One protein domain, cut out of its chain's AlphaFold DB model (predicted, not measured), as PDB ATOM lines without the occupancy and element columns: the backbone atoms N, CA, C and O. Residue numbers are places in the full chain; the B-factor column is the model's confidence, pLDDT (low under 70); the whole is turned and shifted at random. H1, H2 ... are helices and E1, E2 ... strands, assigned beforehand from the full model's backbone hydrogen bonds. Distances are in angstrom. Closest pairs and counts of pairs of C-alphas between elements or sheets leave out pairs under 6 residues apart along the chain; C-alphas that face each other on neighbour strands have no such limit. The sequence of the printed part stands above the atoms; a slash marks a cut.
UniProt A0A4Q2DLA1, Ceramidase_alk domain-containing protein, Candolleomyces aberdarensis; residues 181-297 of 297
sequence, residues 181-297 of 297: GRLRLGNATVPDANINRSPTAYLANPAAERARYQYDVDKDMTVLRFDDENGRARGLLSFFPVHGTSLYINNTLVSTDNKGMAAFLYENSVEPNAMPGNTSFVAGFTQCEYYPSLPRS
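AT A GLANCE: This is residues 181 to 297 of the 297 residues of the protein "Ceramidase_alk domain-containing protein" of Candolleomyces aberdarensis (UniProt A0A4Q2DLA1). A twisted sheet of four strands, E1, E3, E4 and E5, has one helix, H3, packed over its E5 edge on one face, with no named helix on the other face. Beyond the end of the sheet where E1 ends and E3 begins, the chain forms a small pair of short strands, E2 and E6, and then two short helices, H1 and H2, far from H3; residues 204 to 209 and, elsewhere, residues 249 to 254 of the long loop before H3 stick out. The printed part has 117 residues with three named helices and six named strands, in the order E1, E2, H1, H2, E3, E4, H3, E5, E6, and the class is mixed, helices and strands. The large sheet is mixed, in the order E1, E3, E4, E5, and the small one is antiparallel. The whole is loose, with a radius of gyration of the C-alphas of 16.9 A, and flat, spanning 49 by 38 by 16 A.

HOW THE PARTS SIT: In the large sheet, E1, residues 181 to 189, and E3, residues 220 to 228, are antiparallel neighbours at 160 degrees, with N 184 and O 225 at 2.9 A and N 223 and O 186 at 2.8 A, within hydrogen-bond range. E3 and E4, residues 233 to 239, form a hairpin, also at 160 degrees, with N 224 and O 237 at 2.8 A. E4 and E5, residues 282 to 286, are parallel at 8 degrees, with N 238 and O 284 at 2.8 A. E1 and E5 are the edge strands. H3, residues 257 to 270, is on the sheet at a height over the sheet of 7.6 A and lies over E5. It runs along the strands, its line at 25 degrees to that of E5 on the local plane. The closest C-alphas of H3 and E5 are those of Ala 263 and Ala 283, 4.9 A apart, while H3 and E4 are near each other. E4, H3 and E5 make a strand-helix-strand unit, two parallel neighbour strands with a helix between them along the chain, and its crossover is right-handed. The sheet and H3 are two layers, with the helix on one face. E2, residues 194 to 196, and E6, residues 293 to 295, are antiparallel at 136 degrees, with N 195 and O 294 at 2.8 A. H3 and E6 are only just apart, at 8.2 A. H1, residues 199 to 203, and H2, residues 207 to 210, are close but not clearly touching; their closest C-alphas, those of Leu 203 and Arg 210, are 7.9 A apart. Neither is on the large sheet. In H1 and H3 every O i to N i+4 pair is within hydrogen-bond range; H2 is too short for such a pair.

IN THESE COORDINATES: E1 begins at C-alpha 181, (-21.383, 31.981, -39.365), and is 26.7 A long. E3 measures 26.2 A, E4 17.6 A and E5 12.8 A. H3, the longest helix with 14 residues, runs 20.2 A from C-alpha 257 at (-6.927, 5.586, -44.359) to C-alpha 270. E2 and E6 have 3 residues each, H1 has 5 and H2 has 4. E6 ends at C-alpha 295, (2.928, 8.441, -43.226).

THE WHOLE: The two C-alphas farthest apart, those of Ala 208 and Asn 273, are 52.0 A from each other. The printed part, residues 181 to 297, has no cut and ends at the chain's last residue. The links from E4 to H3, with 17 residues, and from H3 to E5, with 11, are long. Mean pLDDT of the printed part is 88.1; residues 288 to 297, which include E6, are under 70.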
ATOM      1  N   GLY A 181     -22.499  32.485 -40.149       88.44
ATOM      2  CA  GLY A 181     -21.383  31.981 -39.365       88.44
ATOM      3  C   GLY A 181     -20.099  32.753 -39.620       88.44
ATOM      4  O   GLY A 181     -20.097  33.796 -40.279       88.44
ATOM      5  N   ARG A 182     -18.993  32.245 -39.078       88.56
ATOM      6  CA  ARG A 182     -17.660  32.849 -39.198       88.56
ATOM      7  C   ARG A 182     -16.633  31.806 -39.614       88.56
ATOM      8  O   ARG A 182     -16.695  30.657 -39.183       88.56
ATOM      9  N   LEU A 183     -15.656  32.232 -40.411       87.00
ATOM     10  CA  LEU A 183     -14.471  31.434 -40.714       87.00
ATOM     11  C   LEU A 183     -13.314  31.847 -39.812       87.00
ATOM     12  O   LEU A 183     -13.072  33.038 -39.614       87.00
ATOM     13  N   ARG A 184     -12.561  30.863 -39.325       85.69
ATOM     14  CA  ARG A 184     -11.263  31.075 -38.679       85.69
ATOM     15  C   ARG A 184     -10.186  30.300 -39.414       85.69
ATOM     16  O   ARG A 184     -10.423  29.174 -39.842       85.69
ATOM     17  N   LEU A 185      -9.009  30.902 -39.522       91.50
ATOM     18  CA  LEU A 185      -7.813  30.285 -40.080       91.50
ATOM     19  C   LEU A 185      -6.801  30.059 -38.959       91.50
ATOM     20  O   LEU A 185      -6.562  30.963 -38.158       91.50
ATOM     21  N   GLY A 186      -6.202  28.875 -38.922       84.31
ATOM     22  CA  GLY A 186      -5.101  28.551 -38.026       84.31
ATOM     23  C   GLY A 186      -4.042  27.701 -38.713       84.31
ATOM     24  O   GLY A 186      -4.315  27.035 -39.711       84.31
ATOM     25  N   ASN A 187      -2.842  27.706 -38.144       89.94
ATOM     26  CA  ASN A 187      -1.707  26.912 -38.597       89.94
ATOM     27  C   ASN A 187      -1.112  26.151 -37.409       89.94
ATOM     28  O   ASN A 187      -1.100  26.666 -36.294       89.94
ATOM     29  N   ALA A 188      -0.626  24.937 -37.638       90.38
ATOM     30  CA  ALA A 188       0.057  24.135 -36.629       90.38
ATOM     31  C   ALA A 188       1.148  23.283 -37.277       90.38
ATOM     32  O   ALA A 188       0.917  22.688 -38.323       90.38
ATOM     33  N   THR A 189       2.311  23.172 -36.643       92.50
ATOM     34  CA  THR A 189       3.386  22.292 -37.114       92.50
ATOM     35  C   THR A 189       3.215  20.887 -36.529       92.50
ATOM     36  O   THR A 189       3.082  20.723 -35.316       92.50
ATOM     37  N   VAL A 190       3.233  19.861 -37.383       93.00
ATOM     38  CA  VAL A 190       3.045  18.443 -37.045       93.00
ATOM     39  C   VAL A 190       4.302  17.652 -37.458       93.00
ATOM     40  O   VAL A 190       4.360  17.081 -38.550       93.00
ATOM     41  N   PRO A 191       5.351  17.624 -36.614       89.56
ATOM     42  CA  PRO A 191       6.682  17.161 -37.017       89.56
ATOM     43  C   PRO A 191       6.751  15.660 -37.337       89.56
ATOM     44  O   PRO A 191       7.468  15.257 -38.255       89.56
ATOM     45  N   ASP A 192       5.986  14.828 -36.630       91.88
ATOM     46  CA  ASP A 192       6.127  13.369 -36.685       91.88
ATOM     47  C   ASP A 192       5.080  12.660 -37.555       91.88
ATOM     48  O   ASP A 192       5.021  11.436 -37.557       91.88
ATOM     49  N   ALA A 193       4.278  13.395 -38.332       91.56
ATOM     50  CA  ALA A 193       3.203  12.796 -39.131       91.56
ATOM     51  C   ALA A 193       3.638  12.292 -40.519       91.56
ATOM     52  O   ALA A 193       2.948  11.454 -41.101       91.56
ATOM     53  N   ASN A 194       4.762  12.774 -41.063       92.31
ATOM     54  CA  ASN A 194       5.236  12.377 -42.392       92.31
ATOM     55  C   ASN A 194       6.771  12.252 -42.516       92.31
ATOM     56  O   ASN A 194       7.524  12.805 -41.711       92.31
ATOM     57  N   ILE A 195       7.238  11.533 -43.541       93.00
ATOM     58  CA  ILE A 195       8.655  11.396 -43.939       93.00
ATOM     59  C   ILE A 195       8.834  11.573 -45.455       93.00
ATOM     60  O   ILE A 195       7.891  11.353 -46.208       93.00
ATOM     61  N   ASN A 196      10.033  11.925 -45.923       91.12
ATOM     62  CA  ASN A 196      10.339  12.013 -47.354       91.12
ATOM     63  C   ASN A 196      10.646  10.624 -47.954       91.12
ATOM     64  O   ASN A 196      11.580   9.942 -47.533       91.12
ATOM     65  N   ARG A 197       9.894  10.207 -48.977       91.25
ATOM     66  CA  ARG A 197      10.057   8.932 -49.703       91.25
ATOM     67  C   ARG A 197      11.009   9.001 -50.896       91.25
ATOM     68  O   ARG A 197      11.232   8.002 -51.575       91.25
ATOM     69  N   SER A 198      11.519  10.182 -51.217       92.25
ATOM     70  CA  SER A 198      12.432  10.441 -52.335       92.25
ATOM     71  C   SER A 198      13.482  11.499 -51.959       92.25
ATOM     72  O   SER A 198      13.618  12.512 -52.653       92.25
ATOM     73  N   PRO A 199      14.263  11.282 -50.881       92.19
ATOM     74  CA  PRO A 199      15.204  12.281 -50.376       92.19
ATOM     75  C   PRO A 199      16.291  12.626 -51.403       92.19
ATOM     76  O   PRO A 199      16.727  13.768 -51.486       92.19
ATOM     77  N   THR A 200      16.690  11.675 -52.252       92.88
ATOM     78  CA  THR A 200      17.657  11.909 -53.336       92.88
ATOM     79  C   THR A 200      17.151  12.915 -54.369       92.88
ATOM     80  O   THR A 200      17.929  13.749 -54.829       92.88
ATOM     81  N   ALA A 201      15.857  12.880 -54.700       91.50
ATOM     82  CA  ALA A 201      15.237  13.847 -55.600       91.50
ATOM     83  C   ALA A 201      15.141  15.227 -54.940       91.50
ATOM     84  O   ALA A 201      15.480  16.223 -55.572       91.50
ATOM     85  N   TYR A 202      14.776  15.286 -53.654       91.00
ATOM     86  CA  TYR A 202      14.797  16.543 -52.903       91.00
ATOM     87  C   TYR A 202      16.201  17.162 -52.887       91.00
ATOM     88  O   TYR A 202      16.346  18.348 -53.152       91.00
ATOM     89  N   LEU A 203      17.252  16.368 -52.658       94.12
ATOM     90  CA  LEU A 203      18.642  16.845 -52.647       94.12
ATOM     91  C   LEU A 203      19.127  17.400 -53.997       94.12
ATOM     92  O   LEU A 203      20.094  18.167 -54.004       94.12
ATOM     93  N   ALA A 204      18.465  17.054 -55.106       95.50
ATOM     94  CA  ALA A 204      18.751  17.612 -56.425       95.50
ATOM     95  C   ALA A 204      18.238  19.057 -56.595       95.50
ATOM     96  O   ALA A 204      18.687  19.751 -57.510       95.50
ATOM     97  N   ASN A 205      17.352  19.535 -55.710       94.31
ATOM     98  CA  ASN A 205      16.926  20.934 -55.698       94.31
ATOM     99  C   ASN A 205      18.113  21.863 -55.357       94.31
ATOM    100  O   ASN A 205      18.967  21.498 -54.528       94.31
ATOM    101  N   PRO A 206      18.178  23.077 -55.946       97.50
ATOM    102  CA  PRO A 206      19.228  24.052 -55.670       97.50
ATOM    103  C   PRO A 206      19.475  24.245 -54.171       97.50
ATOM    104  O   PRO A 206      18.548  24.448 -53.390       97.50
ATOM    105  N   ALA A 207      20.744  24.231 -53.751       96.50
ATOM    106  CA  ALA A 207      21.092  24.340 -52.331       96.50
ATOM    107  C   ALA A 207      20.537  25.623 -51.677       96.50
ATOM    108  O   ALA A 207      20.092  25.581 -50.533       96.50
ATOM    109  N   ALA A 208      20.508  26.734 -52.422       97.12
ATOM    110  CA  ALA A 208      19.939  28.000 -51.962       97.12
ATOM    111  C   ALA A 208      18.419  27.930 -51.727       97.12
ATOM    112  O   ALA A 208      17.912  28.619 -50.850       97.12
ATOM    113  N   GLU A 209      17.693  27.100 -52.481       94.88
ATOM    114  CA  GLU A 209      16.267  26.859 -52.253       94.88
ATOM    115  C   GLU A 209      16.064  25.986 -51.016       94.88
ATOM    116  O   GLU A 209      15.326  26.377 -50.118       94.88
ATOM    117  N   ARG A 210      16.776  24.856 -50.915       95.88
ATOM    118  CA  ARG A 210      16.673  23.944 -49.762       95.88
ATOM    119  C   ARG A 210      16.989  24.629 -48.437       95.88
ATOM    120  O   ARG A 210      16.314  24.375 -47.452       95.88
ATOM    121  N   ALA A 211      17.959  25.543 -48.425       96.50
ATOM    122  CA  ALA A 211      18.326  26.316 -47.237       96.50
ATOM    123  C   ALA A 211      17.197  27.219 -46.696       96.50
ATOM    124  O   ALA A 211      17.306  27.711 -45.575       96.50
ATOM    125  N   ARG A 212      16.119  27.445 -47.464       96.31
ATOM    126  CA  ARG A 212      14.939  28.208 -47.025       96.31
ATOM    127  C   ARG A 212      13.962  27.383 -46.186       96.31
ATOM    128  O   ARG A 212      13.057  27.966 -45.600       96.31
ATOM    129  N   TYR A 213      14.127  26.062 -46.139       92.69
ATOM    130  CA  TYR A 213      13.213  25.140 -45.472       92.69
ATOM    131  C   TYR A 213      13.951  24.360 -44.383       92.69
ATOM    132  O   TYR A 213      15.083  23.921 -44.569       92.69
ATOM    133  N   GLN A 214      13.299  24.178 -43.236       93.75
ATOM    134  CA  GLN A 214      13.867  23.408 -42.125       93.75
ATOM    135  C   GLN A 214      13.854  21.895 -42.392       93.75
ATOM    136  O   GLN A 214      14.710  21.169 -41.886       93.75
ATOM    137  N   TYR A 215      12.879  21.422 -43.169       92.94
ATOM    138  CA  TYR A 215      12.624  20.009 -43.427       92.94
ATOM    139  C   TYR A 215      12.563  19.734 -44.933       92.94
ATOM    140  O   TYR A 215      12.347  20.637 -45.739       92.94
ATOM    141  N   ASP A 216      12.723  18.466 -45.303       91.56
ATOM    142  CA  ASP A 216      12.576  17.977 -46.676       91.56
ATOM    143  C   ASP A 216      11.136  17.553 -47.023       91.56
ATOM    144  O   ASP A 216      10.881  17.021 -48.104       91.56
ATOM    145  N   VAL A 217      10.203  17.794 -46.103       91.00
ATOM    146  CA  VAL A 217       8.753  17.669 -46.253       91.00
ATOM    147  C   VAL A 217       8.080  18.791 -45.479       91.00
ATOM    148  O   VAL A 217       8.576  19.209 -44.431       91.00
ATOM    149  N   ASP A 218       6.919  19.225 -45.947       90.50
ATOM    150  CA  ASP A 218       6.119  20.202 -45.225       90.50
ATOM    151  C   ASP A 218       5.563  19.601 -43.932       90.50
ATOM    152  O   ASP A 218       4.958  18.521 -43.913       90.50
ATOM    153  N   LYS A 219       5.795  20.322 -42.834       92.12
ATOM    154  CA  LYS A 219       5.310  19.976 -41.493       92.12
ATOM    155  C   LYS A 219       4.131  20.831 -41.057       92.12
ATOM    156  O   LYS A 219       3.526  20.524 -40.037       92.12
ATOM    157  N   ASP A 220       3.787  21.870 -41.805       91.31
ATOM    158  CA  ASP A 220       2.730  22.790 -41.416       91.31
ATOM    159  C   ASP A 220       1.367  22.314 -41.920       91.31
ATOM    160  O   ASP A 220       1.149  22.048 -43.100       91.31
ATOM    161  N   MET A 221       0.430  22.217 -40.987       90.19
ATOM    162  CA  MET A 221      -0.983  21.984 -41.220       90.19
ATOM    163  C   MET A 221      -1.718  23.321 -41.177       90.19
ATOM    164  O   MET A 221      -1.564  24.088 -40.227       90.19
ATOM    165  N   THR A 222      -2.556  23.582 -42.176       90.38
ATOM    166  CA  THR A 222      -3.461  24.741 -42.194       90.38
ATOM    167  C   THR A 222      -4.885  24.274 -41.930       90.38
ATOM    168  O   THR A 222      -5.338  23.322 -42.555       90.38
ATOM    169  N   VAL A 223      -5.612  24.939 -41.035       88.44
ATOM    170  CA  VAL A 223      -6.987  24.578 -40.671       88.44
ATOM    171  C   VAL A 223      -7.918  25.762 -40.886       88.44
ATOM    172  O   VAL A 223      -7.709  26.845 -40.341       88.44
ATOM    173  N   LEU A 224      -8.983  25.530 -41.646       88.06
ATOM    174  CA  LEU A 224     -10.161  26.384 -41.705       88.06
ATOM    175  C   LEU A 224     -11.222  25.824 -40.764       88.06
ATOM    176  O   LEU A 224     -11.657  24.688 -40.923       88.06
ATOM    177  N   ARG A 225     -11.658  26.617 -39.792       89.50
ATOM    178  CA  ARG A 225     -12.746  26.265 -38.877       89.50
ATOM    179  C   ARG A 225     -13.981  27.099 -39.199       89.50
ATOM    180  O   ARG A 225     -13.876  28.305 -39.420       89.50
ATOM    181  N   PHE A 226     -15.135  26.445 -39.190       90.25
ATOM    182  CA  PHE A 226     -16.439  27.034 -39.468       90.25
ATOM    183  C   PHE A 226     -17.214  27.125 -38.153       90.25
ATOM    184  O   PHE A 226     -17.525  26.094 -37.557       90.25
ATOM    185  N   ASP A 227     -17.510  28.338 -37.700       89.62
ATOM    186  CA  ASP A 227     -18.315  28.601 -36.504       89.62
ATOM    187  C   ASP A 227     -19.709  29.103 -36.888       89.62
ATOM    188  O   ASP A 227     -19.862  29.799 -37.893       89.62
ATOM    189  N   ASP A 228     -20.714  28.808 -36.066       88.75
ATOM    190  CA  ASP A 228     -22.020  29.469 -36.140       88.75
ATOM    191  C   ASP A 228     -21.997  30.888 -35.531       88.75
ATOM    192  O   ASP A 228     -20.972  31.367 -35.033       88.75
ATOM    193  N   GLU A 229     -23.136  31.587 -35.573       90.81
ATOM    194  CA  GLU A 229     -23.280  32.941 -35.013       90.81
ATOM    195  C   GLU A 229     -22.976  33.029 -33.509       90.81
ATOM    196  O   GLU A 229     -22.560  34.086 -33.032       90.81
ATOM    197  N   ASN A 230     -23.126  31.923 -32.773       91.69
ATOM    198  CA  ASN A 230     -22.860  31.839 -31.337       91.69
ATOM    199  C   ASN A 230     -21.399  31.463 -31.031       91.69
ATOM    200  O   ASN A 230     -21.024  31.329 -29.867       91.69
ATOM    201  N   GLY A 231     -20.560  31.286 -32.058       88.00
ATOM    202  CA  GLY A 231     -19.155  30.904 -31.919       88.00
ATOM    203  C   GLY A 231     -18.923  29.407 -31.699       88.00
ATOM    204  O   GLY A 231     -17.787  29.008 -31.420       88.00
ATOM    205  N   ARG A 232     -19.957  28.564 -31.835       91.44
ATOM    206  CA  ARG A 232     -19.825  27.106 -31.746       91.44
ATOM    207  C   ARG A 232     -19.301  26.554 -33.069       91.44
ATOM    208  O   ARG A 232     -19.824  26.863 -34.136       91.44
ATOM    209  N   ALA A 233     -18.295  25.686 -32.988       91.25
ATOM    210  CA  ALA A 233     -17.738  25.020 -34.160       91.25
ATOM    211  C   ALA A 233     -18.774  24.084 -34.805       91.25
ATOM    212  O   ALA A 233     -19.356  23.230 -34.134       91.25
ATOM    213  N   ARG A 234     -18.979  24.234 -36.112       91.06
ATOM    214  CA  ARG A 234     -19.847  23.398 -36.959       91.06
ATOM    215  C   ARG A 234     -19.054  22.444 -37.843       91.06
ATOM    216  O   ARG A 234     -19.576  21.418 -38.264       91.06
ATOM    217  N   GLY A 235     -17.800  22.773 -38.116       91.62
ATOM    218  CA  GLY A 235     -16.907  21.898 -38.850       91.62
ATOM    219  C   GLY A 235     -15.504  22.464 -38.960       91.62
ATOM    220  O   GLY A 235     -15.231  23.603 -38.562       91.62
ATOM    221  N   LEU A 236     -14.617  21.661 -39.527       90.94
ATOM    222  CA  LEU A 236     -13.272  22.075 -39.890       90.94
ATOM    223  C   LEU A 236     -12.851  21.474 -41.223       90.94
ATOM    224  O   LEU A 236     -13.407  20.482 -41.687       90.94
ATOM    225  N   LEU A 237     -11.829  22.076 -41.806       89.44
ATOM    226  CA  LEU A 237     -11.142  21.596 -42.983       89.44
ATOM    227  C   LEU A 237      -9.640  21.788 -42.787       89.44
ATOM    228  O   LEU A 237      -9.167  22.915 -42.655       89.44
ATOM    229  N   SER A 238      -8.900  20.688 -42.771       89.69
ATOM    230  CA  SER A 238      -7.455  20.648 -42.582       89.69
ATOM    231  C   SER A 238      -6.733  20.330 -43.888       89.69
ATOM    232  O   SER A 238      -7.109  19.395 -44.588       89.69
ATOM    233  N   PHE A 239      -5.667  21.074 -44.172       89.75
ATOM    234  CA  PHE A 239      -4.724  20.847 -45.261       89.75
ATOM    235  C   PHE A 239      -3.391  20.416 -44.658       89.75
ATOM    236  O   PHE A 239      -2.756  21.193 -43.942       89.75
ATOM    237  N   PHE A 240      -2.980  19.179 -44.934       89.25
ATOM    238  CA  PHE A 240      -1.698  18.643 -44.478       89.25
ATOM    239  C   PHE A 240      -1.160  17.602 -45.476       89.25
ATOM    240  O   PHE A 240      -1.937  16.729 -45.886       89.25
ATOM    241  N   PRO A 241       0.124  17.632 -45.868       89.19
ATOM    242  CA  PRO A 241       0.633  16.763 -46.922       89.19
ATOM    243  C   PRO A 241       1.115  15.425 -46.352       89.19
ATOM    244  O   PRO A 241       2.182  15.325 -45.747       89.19
ATOM    245  N   VAL A 242       0.303  14.377 -46.523       90.69
ATOM    246  CA  VAL A 242       0.646  13.007 -46.107       90.69
ATOM    247  C   VAL A 242      -0.192  11.989 -46.872       90.69
ATOM    248  O   VAL A 242      -1.399  12.167 -47.010       90.69
ATOM    249  N   HIS A 243       0.414  10.915 -47.378       91.12
ATOM    250  CA  HIS A 243      -0.274   9.971 -48.275       91.12
ATOM    251  C   HIS A 243      -1.338   9.190 -47.524       91.12
ATOM    252  O   HIS A 243      -1.091   8.782 -46.393       91.12
ATOM    253  N   GLY A 244      -2.456   8.866 -48.170       89.94
ATOM    254  CA  GLY A 244      -3.398   7.879 -47.644       89.94
ATOM    255  C   GLY A 244      -2.929   6.443 -47.904       89.94
ATOM    256  O   GLY A 244      -3.620   5.696 -48.591       89.94
ATOM    257  N   THR A 245      -1.735   6.084 -47.416       92.69
ATOM    258  CA  THR A 245      -1.123   4.743 -47.551       92.69
ATOM    259  C   THR A 245      -0.606   4.202 -46.223       92.69
ATOM    260  O   THR A 245       0.466   3.598 -46.159       92.69
ATOM    261  N   SER A 246      -1.316   4.473 -45.133       93.50
ATOM    262  CA  SER A 246      -1.004   3.863 -43.833       93.50
ATOM    263  C   SER A 246      -1.389   2.387 -43.837       93.50
ATOM    264  O   SER A 246      -0.733   1.563 -43.202       93.50
ATOM    265  N   LEU A 247      -2.438   2.045 -44.588       89.56
ATOM    266  CA  LEU A 247      -2.788   0.675 -44.920       89.56
ATOM    267  C   LEU A 247      -1.941   0.195 -46.100       89.56
ATOM    268  O   LEU A 247      -1.869   0.833 -47.151       89.56
ATOM    269  N   TYR A 248      -1.288  -0.951 -45.913       89.75
ATOM    270  CA  TYR A 248      -0.432  -1.550 -46.929       89.75
ATOM    271  C   TYR A 248      -1.252  -2.193 -48.060       89.75
ATOM    272  O   TYR A 248      -2.422  -2.529 -47.886       89.75
ATOM    273  N   ILE A 249      -0.622  -2.423 -49.217       88.25
ATOM    274  CA  ILE A 249      -1.281  -2.917 -50.445       88.25
ATOM    275  C   ILE A 249      -1.959  -4.294 -50.302       88.25
ATOM    276  O   ILE A 249      -2.784  -4.664 -51.128       88.25
ATOM    277  N   ASN A 250      -1.633  -5.071 -49.265       90.94
ATOM    278  CA  ASN A 250      -2.283  -6.355 -48.987       90.94
ATOM    279  C   ASN A 250      -3.614  -6.223 -48.219       90.94
ATOM    280  O   ASN A 250      -4.261  -7.237 -47.956       90.94
ATOM    281  N   ASN A 251      -4.016  -5.006 -47.844       92.06
ATOM    282  CA  ASN A 251      -5.310  -4.743 -47.236       92.06
ATOM    283  C   ASN A 251      -6.442  -4.947 -48.255       92.06
ATOM    284  O   ASN A 251      -6.410  -4.402 -49.354       92.06
ATOM    285  N   THR A 252      -7.474  -5.685 -47.854       91.56
ATOM    286  CA  THR A 252      -8.662  -5.962 -48.677       91.56
ATOM    287  C   THR A 252      -9.918  -5.241 -48.183       91.56
ATOM    288  O   THR A 252     -10.977  -5.366 -48.797       91.56
ATOM    289  N   LEU A 253      -9.826  -4.493 -47.077       93.44
ATOM    290  CA  LEU A 253     -10.953  -3.777 -46.483       93.44
ATOM    291  C   LEU A 253     -11.044  -2.349 -47.022       93.44
ATOM    292  O   LEU A 253     -10.039  -1.642 -47.092       93.44
ATOM    293  N   VAL A 254     -12.258  -1.900 -47.341       91.50
ATOM    294  CA  VAL A 254     -12.487  -0.504 -47.727       91.50
ATOM    295  C   VAL A 254     -12.208   0.408 -46.535       91.50
ATOM    296  O   VAL A 254     -12.716   0.174 -45.438       91.50
ATOM    297  N   SER A 255     -11.405   1.449 -46.745       91.50
ATOM    298  CA  SER A 255     -11.033   2.405 -45.709       91.50
ATOM    299  C   SER A 255     -10.687   3.781 -46.277       91.50
ATOM    300  O   SER A 255     -10.236   3.944 -47.412       91.50
ATOM    301  N   THR A 256     -10.868   4.786 -45.433       88.94
ATOM    302  CA  THR A 256     -10.534   6.190 -45.678       88.94
ATOM    303  C   THR A 256      -9.112   6.548 -45.192       88.94
ATOM    304  O   THR A 256      -8.713   7.714 -45.214       88.94
ATOM    305  N   ASP A 257      -8.327   5.528 -44.810       92.38
ATOM    306  CA  ASP A 257      -6.927   5.586 -44.359       92.38
ATOM    307  C   ASP A 257      -6.710   6.590 -43.201       92.38
ATOM    308  O   ASP A 257      -7.602   6.819 -42.382       92.38
ATOM    309  N   ASN A 258      -5.516   7.168 -43.067       93.12
ATOM    310  CA  ASN A 258      -5.153   8.064 -41.968       93.12
ATOM    311  C   ASN A 258      -6.007   9.332 -41.888       93.12
ATOM    312  O   ASN A 258      -6.378   9.741 -40.791       93.12
ATOM    313  N   LYS A 259      -6.319   9.966 -43.020       90.44
ATOM    314  CA  LYS A 259      -7.071  11.225 -43.058       90.44
ATOM    315  C   LYS A 259      -8.523  11.021 -42.670       90.44
ATOM    316  O   LYS A 259      -9.040  11.797 -41.873       90.44
ATOM    317  N   GLY A 260      -9.157   9.963 -43.165       89.25
ATOM    318  CA  GLY A 260     -10.511   9.649 -42.743       89.25
ATOM    319  C   GLY A 260     -10.578   9.094 -41.319       89.25
ATOM    320  O   GLY A 260     -11.531   9.388 -40.606       89.25
ATOM    321  N   MET A 261      -9.537   8.398 -40.839       92.06
ATOM    322  CA  MET A 261      -9.417   8.078 -39.411       92.06
ATOM    323  C   MET A 261      -9.293   9.350 -38.558       92.06
ATOM    324  O   MET A 261      -9.947   9.456 -37.525       92.06
ATOM    325  N   ALA A 262      -8.505  10.342 -38.987       92.88
ATOM    326  CA  ALA A 262      -8.396  11.624 -38.292       92.88
ATOM    327  C   ALA A 262      -9.734  12.384 -38.269       92.88
ATOM    328  O   ALA A 262     -10.107  12.915 -37.223       92.88
ATOM    329  N   ALA A 263     -10.475  12.381 -39.384       91.69
ATOM    330  CA  ALA A 263     -11.832  12.921 -39.459       91.69
ATOM    331  C   ALA A 263     -12.757  12.236 -38.449       91.69
ATOM    332  O   ALA A 263     -13.318  12.900 -37.578       91.69
ATOM    333  N   PHE A 264     -12.822  10.904 -38.503       89.19
ATOM    334  CA  PHE A 264     -13.648  10.093 -37.617       89.19
ATOM    335  C   PHE A 264     -13.337  10.339 -36.135       89.19
ATOM    336  O   PHE A 264     -14.248  10.572 -35.343       89.19
ATOM    337  N   LEU A 265     -12.057  10.317 -35.750       93.44
ATOM    338  CA  LEU A 265     -11.644  10.546 -34.364       93.44
ATOM    339  C   LEU A 265     -12.029  11.948 -33.887       93.44
ATOM    340  O   LEU A 265     -12.470  12.098 -32.747       93.44
ATOM    341  N   TYR A 266     -11.896  12.965 -34.743       92.31
ATOM    342  CA  TYR A 266     -12.270  14.329 -34.388       92.31
ATOM    343  C   TYR A 266     -13.788  14.465 -34.238       92.31
ATOM    344  O   TYR A 266     -14.257  14.954 -33.213       92.31
ATOM    345  N   GLU A 267     -14.564  13.988 -35.211       89.62
ATOM    346  CA  GLU A 267     -16.032  13.985 -35.167       89.62
ATOM    347  C   GLU A 267     -16.550  13.264 -33.918       89.62
ATOM    348  O   GLU A 267     -17.355  13.819 -33.169       89.62
ATOM    349  N   ASN A 268     -16.005  12.083 -33.624       91.94
ATOM    350  CA  ASN A 268     -16.333  11.315 -32.428       91.94
ATOM    351  C   ASN A 268     -15.889  12.016 -31.133       91.94
ATOM    352  O   ASN A 268     -16.548  11.882 -30.110       91.94
ATOM    353  N   SER A 269     -14.794  12.782 -31.134       95.31
ATOM    354  CA  SER A 269     -14.387  13.552 -29.947       95.31
ATOM    355  C   SER A 269     -15.344  14.707 -29.629       95.31
ATOM    356  O   SER A 269     -15.557  15.022 -28.460       95.31
ATOM    357  N   VAL A 270     -15.946  15.318 -30.659       92.44
ATOM    358  CA  VAL A 270     -16.925  16.407 -30.508       92.44
ATOM    359  C   VAL A 270     -18.303  15.853 -30.137       92.44
ATOM    360  O   VAL A 270     -19.011  16.446 -29.322       92.44
ATOM    361  N   GLU A 271     -18.685  14.714 -30.714       93.12
ATOM    362  CA  GLU A 271     -19.985  14.068 -30.515       93.12
ATOM    363  C   GLU A 271     -19.830  12.571 -30.166       93.12
ATOM    364  O   GLU A 271     -20.208  11.708 -30.957       93.12
ATOM    365  N   PRO A 272     -19.339  12.221 -28.960       94.75
ATOM    366  CA  PRO A 272     -18.964  10.841 -28.600       94.75
ATOM    367  C   PRO A 272     -20.132   9.859 -28.491       94.75
ATOM    368  O   PRO A 272     -19.926   8.650 -28.459       94.75
ATOM    369  N   ASN A 273     -21.361  10.371 -28.409       95.88
ATOM    370  CA  ASN A 273     -22.573   9.554 -28.347       95.88
ATOM    371  C   ASN A 273     -23.221   9.353 -29.727       95.88
ATOM    372  O   ASN A 273     -24.223   8.646 -29.829       95.88
ATOM    373  N   ALA A 274     -22.707  10.002 -30.776       90.12
ATOM    374  CA  ALA A 274     -23.214   9.835 -32.128       90.12
ATOM    375  C   ALA A 274     -22.583   8.602 -32.785       90.12
ATOM    376  O   ALA A 274     -21.396   8.324 -32.629       90.12
ATOM    377  N   MET A 275     -23.379   7.864 -33.560       87.62
ATOM    378  CA  MET A 275     -22.838   6.789 -34.391       87.62
ATOM    379  C   MET A 275     -21.922   7.366 -35.487       87.62
ATOM    380  O   MET A 275     -22.216   8.455 -35.997       87.62
ATOM    381  N   PRO A 276     -20.869   6.636 -35.910       81.62
ATOM    382  CA  PRO A 276     -20.007   7.056 -37.014       81.62
ATOM    383  C   PRO A 276     -20.820   7.463 -38.255       81.62
ATOM    384  O   PRO A 276     -21.700   6.721 -38.696       81.62
ATOM    385  N   GLY A 277     -20.537   8.646 -38.811       79.56
ATOM    386  CA  GLY A 277     -21.244   9.196 -39.976       79.56
ATOM    387  C   GLY A 277     -22.599   9.860 -39.681       79.56
ATOM    388  O   GLY A 277     -23.283  10.267 -40.623       79.56
ATOM    389  N   ASN A 278     -22.994   9.975 -38.408       85.69
ATOM    390  CA  ASN A 278     -24.227  10.647 -37.975       85.69
ATOM    391  C   ASN A 278     -23.973  11.864 -37.063       85.69
ATOM    392  O   ASN A 278     -24.871  12.289 -36.337       85.69
ATOM    393  N   THR A 279     -22.756  12.405 -37.070       87.81
ATOM    394  CA  THR A 279     -22.408  13.629 -36.341       87.81
ATOM    395  C   THR A 279     -22.972  14.866 -37.034       87.81
ATOM    396  O   THR A 279     -23.126  14.910 -38.257       87.81
ATOM    397  N   SER A 280     -23.286  15.897 -36.249       88.69
ATOM    398  CA  SER A 280     -23.637  17.223 -36.775       88.69
ATOM    399  C   SER A 280     -22.403  18.063 -37.129       88.69
ATOM    400  O   SER A 280     -22.467  18.924 -38.011       88.69
ATOM    401  N   PHE A 281     -21.287  17.807 -36.444       89.62
ATOM    402  CA  PHE A 281     -19.965  18.328 -36.740       89.62
ATOM    403  C   PHE A 281     -19.331  17.551 -37.896       89.62
ATOM    404  O   PHE A 281     -19.363  16.320 -37.900       89.62
ATOM    405  N   VAL A 282     -18.724  18.271 -38.844       91.88
ATOM    406  CA  VAL A 282     -18.034  17.682 -40.004       91.88
ATOM    407  C   VAL A 282     -16.547  18.027 -39.971       91.88
ATOM    408  O   VAL A 282     -16.183  19.207 -39.964       91.88
ATOM    409  N   ALA A 283     -15.683  17.013 -39.992       91.50
ATOM    410  CA  ALA A 283     -14.234  17.186 -40.055       91.50
ATOM    411  C   ALA A 283     -13.686  16.760 -41.424       91.50
ATOM    412  O   ALA A 283     -13.648  15.583 -41.763       91.50
ATOM    413  N   GLY A 284     -13.207  17.716 -42.217       89.31
ATOM    414  CA  GLY A 284     -12.527  17.440 -43.481       89.31
ATOM    415  C   GLY A 284     -11.009  17.422 -43.321       89.31
ATOM    416  O   GLY A 284     -10.435  18.375 -42.801       89.31
ATOM    417  N   PHE A 285     -10.341  16.391 -43.833       88.62
ATOM    418  CA  PHE A 285      -8.879  16.340 -43.944       88.62
ATOM    419  C   PHE A 285      -8.489  16.146 -45.403       88.62
ATOM    420  O   PHE A 285      -8.615  15.057 -45.956       88.62
ATOM    421  N   THR A 286      -8.008  17.201 -46.045       83.06
ATOM    422  CA  THR A 286      -7.638  17.190 -47.457       83.06
ATOM    423  C   THR A 286      -6.135  17.038 -47.637       83.06
ATOM    424  O   THR A 286      -5.330  17.159 -46.704       83.06
ATOM    425  N   GLN A 287      -5.756  16.697 -48.865       79.19
ATOM    426  CA  GLN A 287      -4.367  16.732 -49.287       79.19
ATOM    427  C   GLN A 287      -3.932  18.159 -49.631       79.19
ATOM    428  O   GLN A 287      -4.704  18.942 -50.184       79.19
ATOM    429  N   CYS A 288      -2.661  18.441 -49.364       67.56
ATOM    430  CA  CYS A 288      -1.875  19.489 -50.018       67.56
ATOM    431  C   CYS A 288      -0.558  18.866 -50.531       67.56
ATOM    432  O   CYS A 288      -0.410  17.648 -50.439       67.56
ATOM    433  N   GLU A 289       0.328  19.649 -51.160       60.53
ATOM    434  CA  GLU A 289       1.516  19.195 -51.918       60.53
ATOM    435  C   GLU A 289       2.150  17.884 -51.422       60.53
ATOM    436  O   GLU A 289       2.737  17.806 -50.352       60.53
ATOM    437  N   TYR A 290       2.018  16.814 -52.206       54.31
ATOM    438  CA  TYR A 290       2.185  15.464 -51.672       54.31
ATOM    439  C   TYR A 290       3.547  14.806 -51.994       54.31
ATOM    440  O   TYR A 290       3.970  13.883 -51.299       54.31
ATOM    441  N   TYR A 291       4.228  15.221 -53.065       48.38
ATOM    442  CA  TYR A 291       5.182  14.359 -53.783       48.38
ATOM    443  C   TYR A 291       6.615  14.336 -53.215       48.38
ATOM    444  O   TYR A 291       7.582  14.330 -53.977       48.38
ATOM    445  N   PRO A 292       6.791  14.270 -51.885       58.44
ATOM    446  CA  PRO A 292       7.420  13.037 -51.402       58.44
ATOM    447  C   PRO A 292       6.952  12.516 -50.024       58.44
ATOM    448  O   PRO A 292       7.588  11.622 -49.478       58.44
ATOM    449  N   SER A 293       5.884  13.033 -49.429       48.81
ATOM    450  CA  SER A 293       5.494  12.713 -48.044       48.81
ATOM    451  C   SER A 293       4.939  11.284 -47.874       48.81
ATOM    452  O   SER A 293       4.031  10.900 -48.574       48.81
ATOM    453  N   LEU A 294       5.401  10.459 -46.937       63.75
ATOM    454  CA  LEU A 294       4.726   9.212 -46.524       63.75
ATOM    455  C   LEU A 294       4.283   9.314 -45.069       63.75
ATOM    456  O   LEU A 294       4.954  10.017 -44.317       63.75
ATOM    457  N   PRO A 295       3.223   8.601 -44.644       60.28
ATOM    458  CA  PRO A 295       2.928   8.441 -43.226       60.28
ATOM    459  C   PRO A 295       4.141   7.881 -42.490       60.28
ATOM    460  O   PRO A 295       4.823   6.985 -42.994       60.28
ATOM    461  N   ARG A 296       4.402   8.392 -41.290       68.94
ATOM    462  CA  ARG A 296       5.384   7.791 -40.389       68.94
ATOM    463  C   ARG A 296       4.693   6.687 -39.581       68.94
ATOM    464  O   ARG A 296       3.725   6.967 -38.882       68.94
ATOM    465  N   SER A 297       5.158   5.447 -39.742       52.09
ATOM    466  CA  SER A 297       4.672   4.250 -39.035       52.09
ATOM    467  C   SER A 297       5.251   4.110 -37.634       52.09
ATOM    468  O   SER A 297       6.474   4.364 -37.521       52.09
TER     469      SER A 297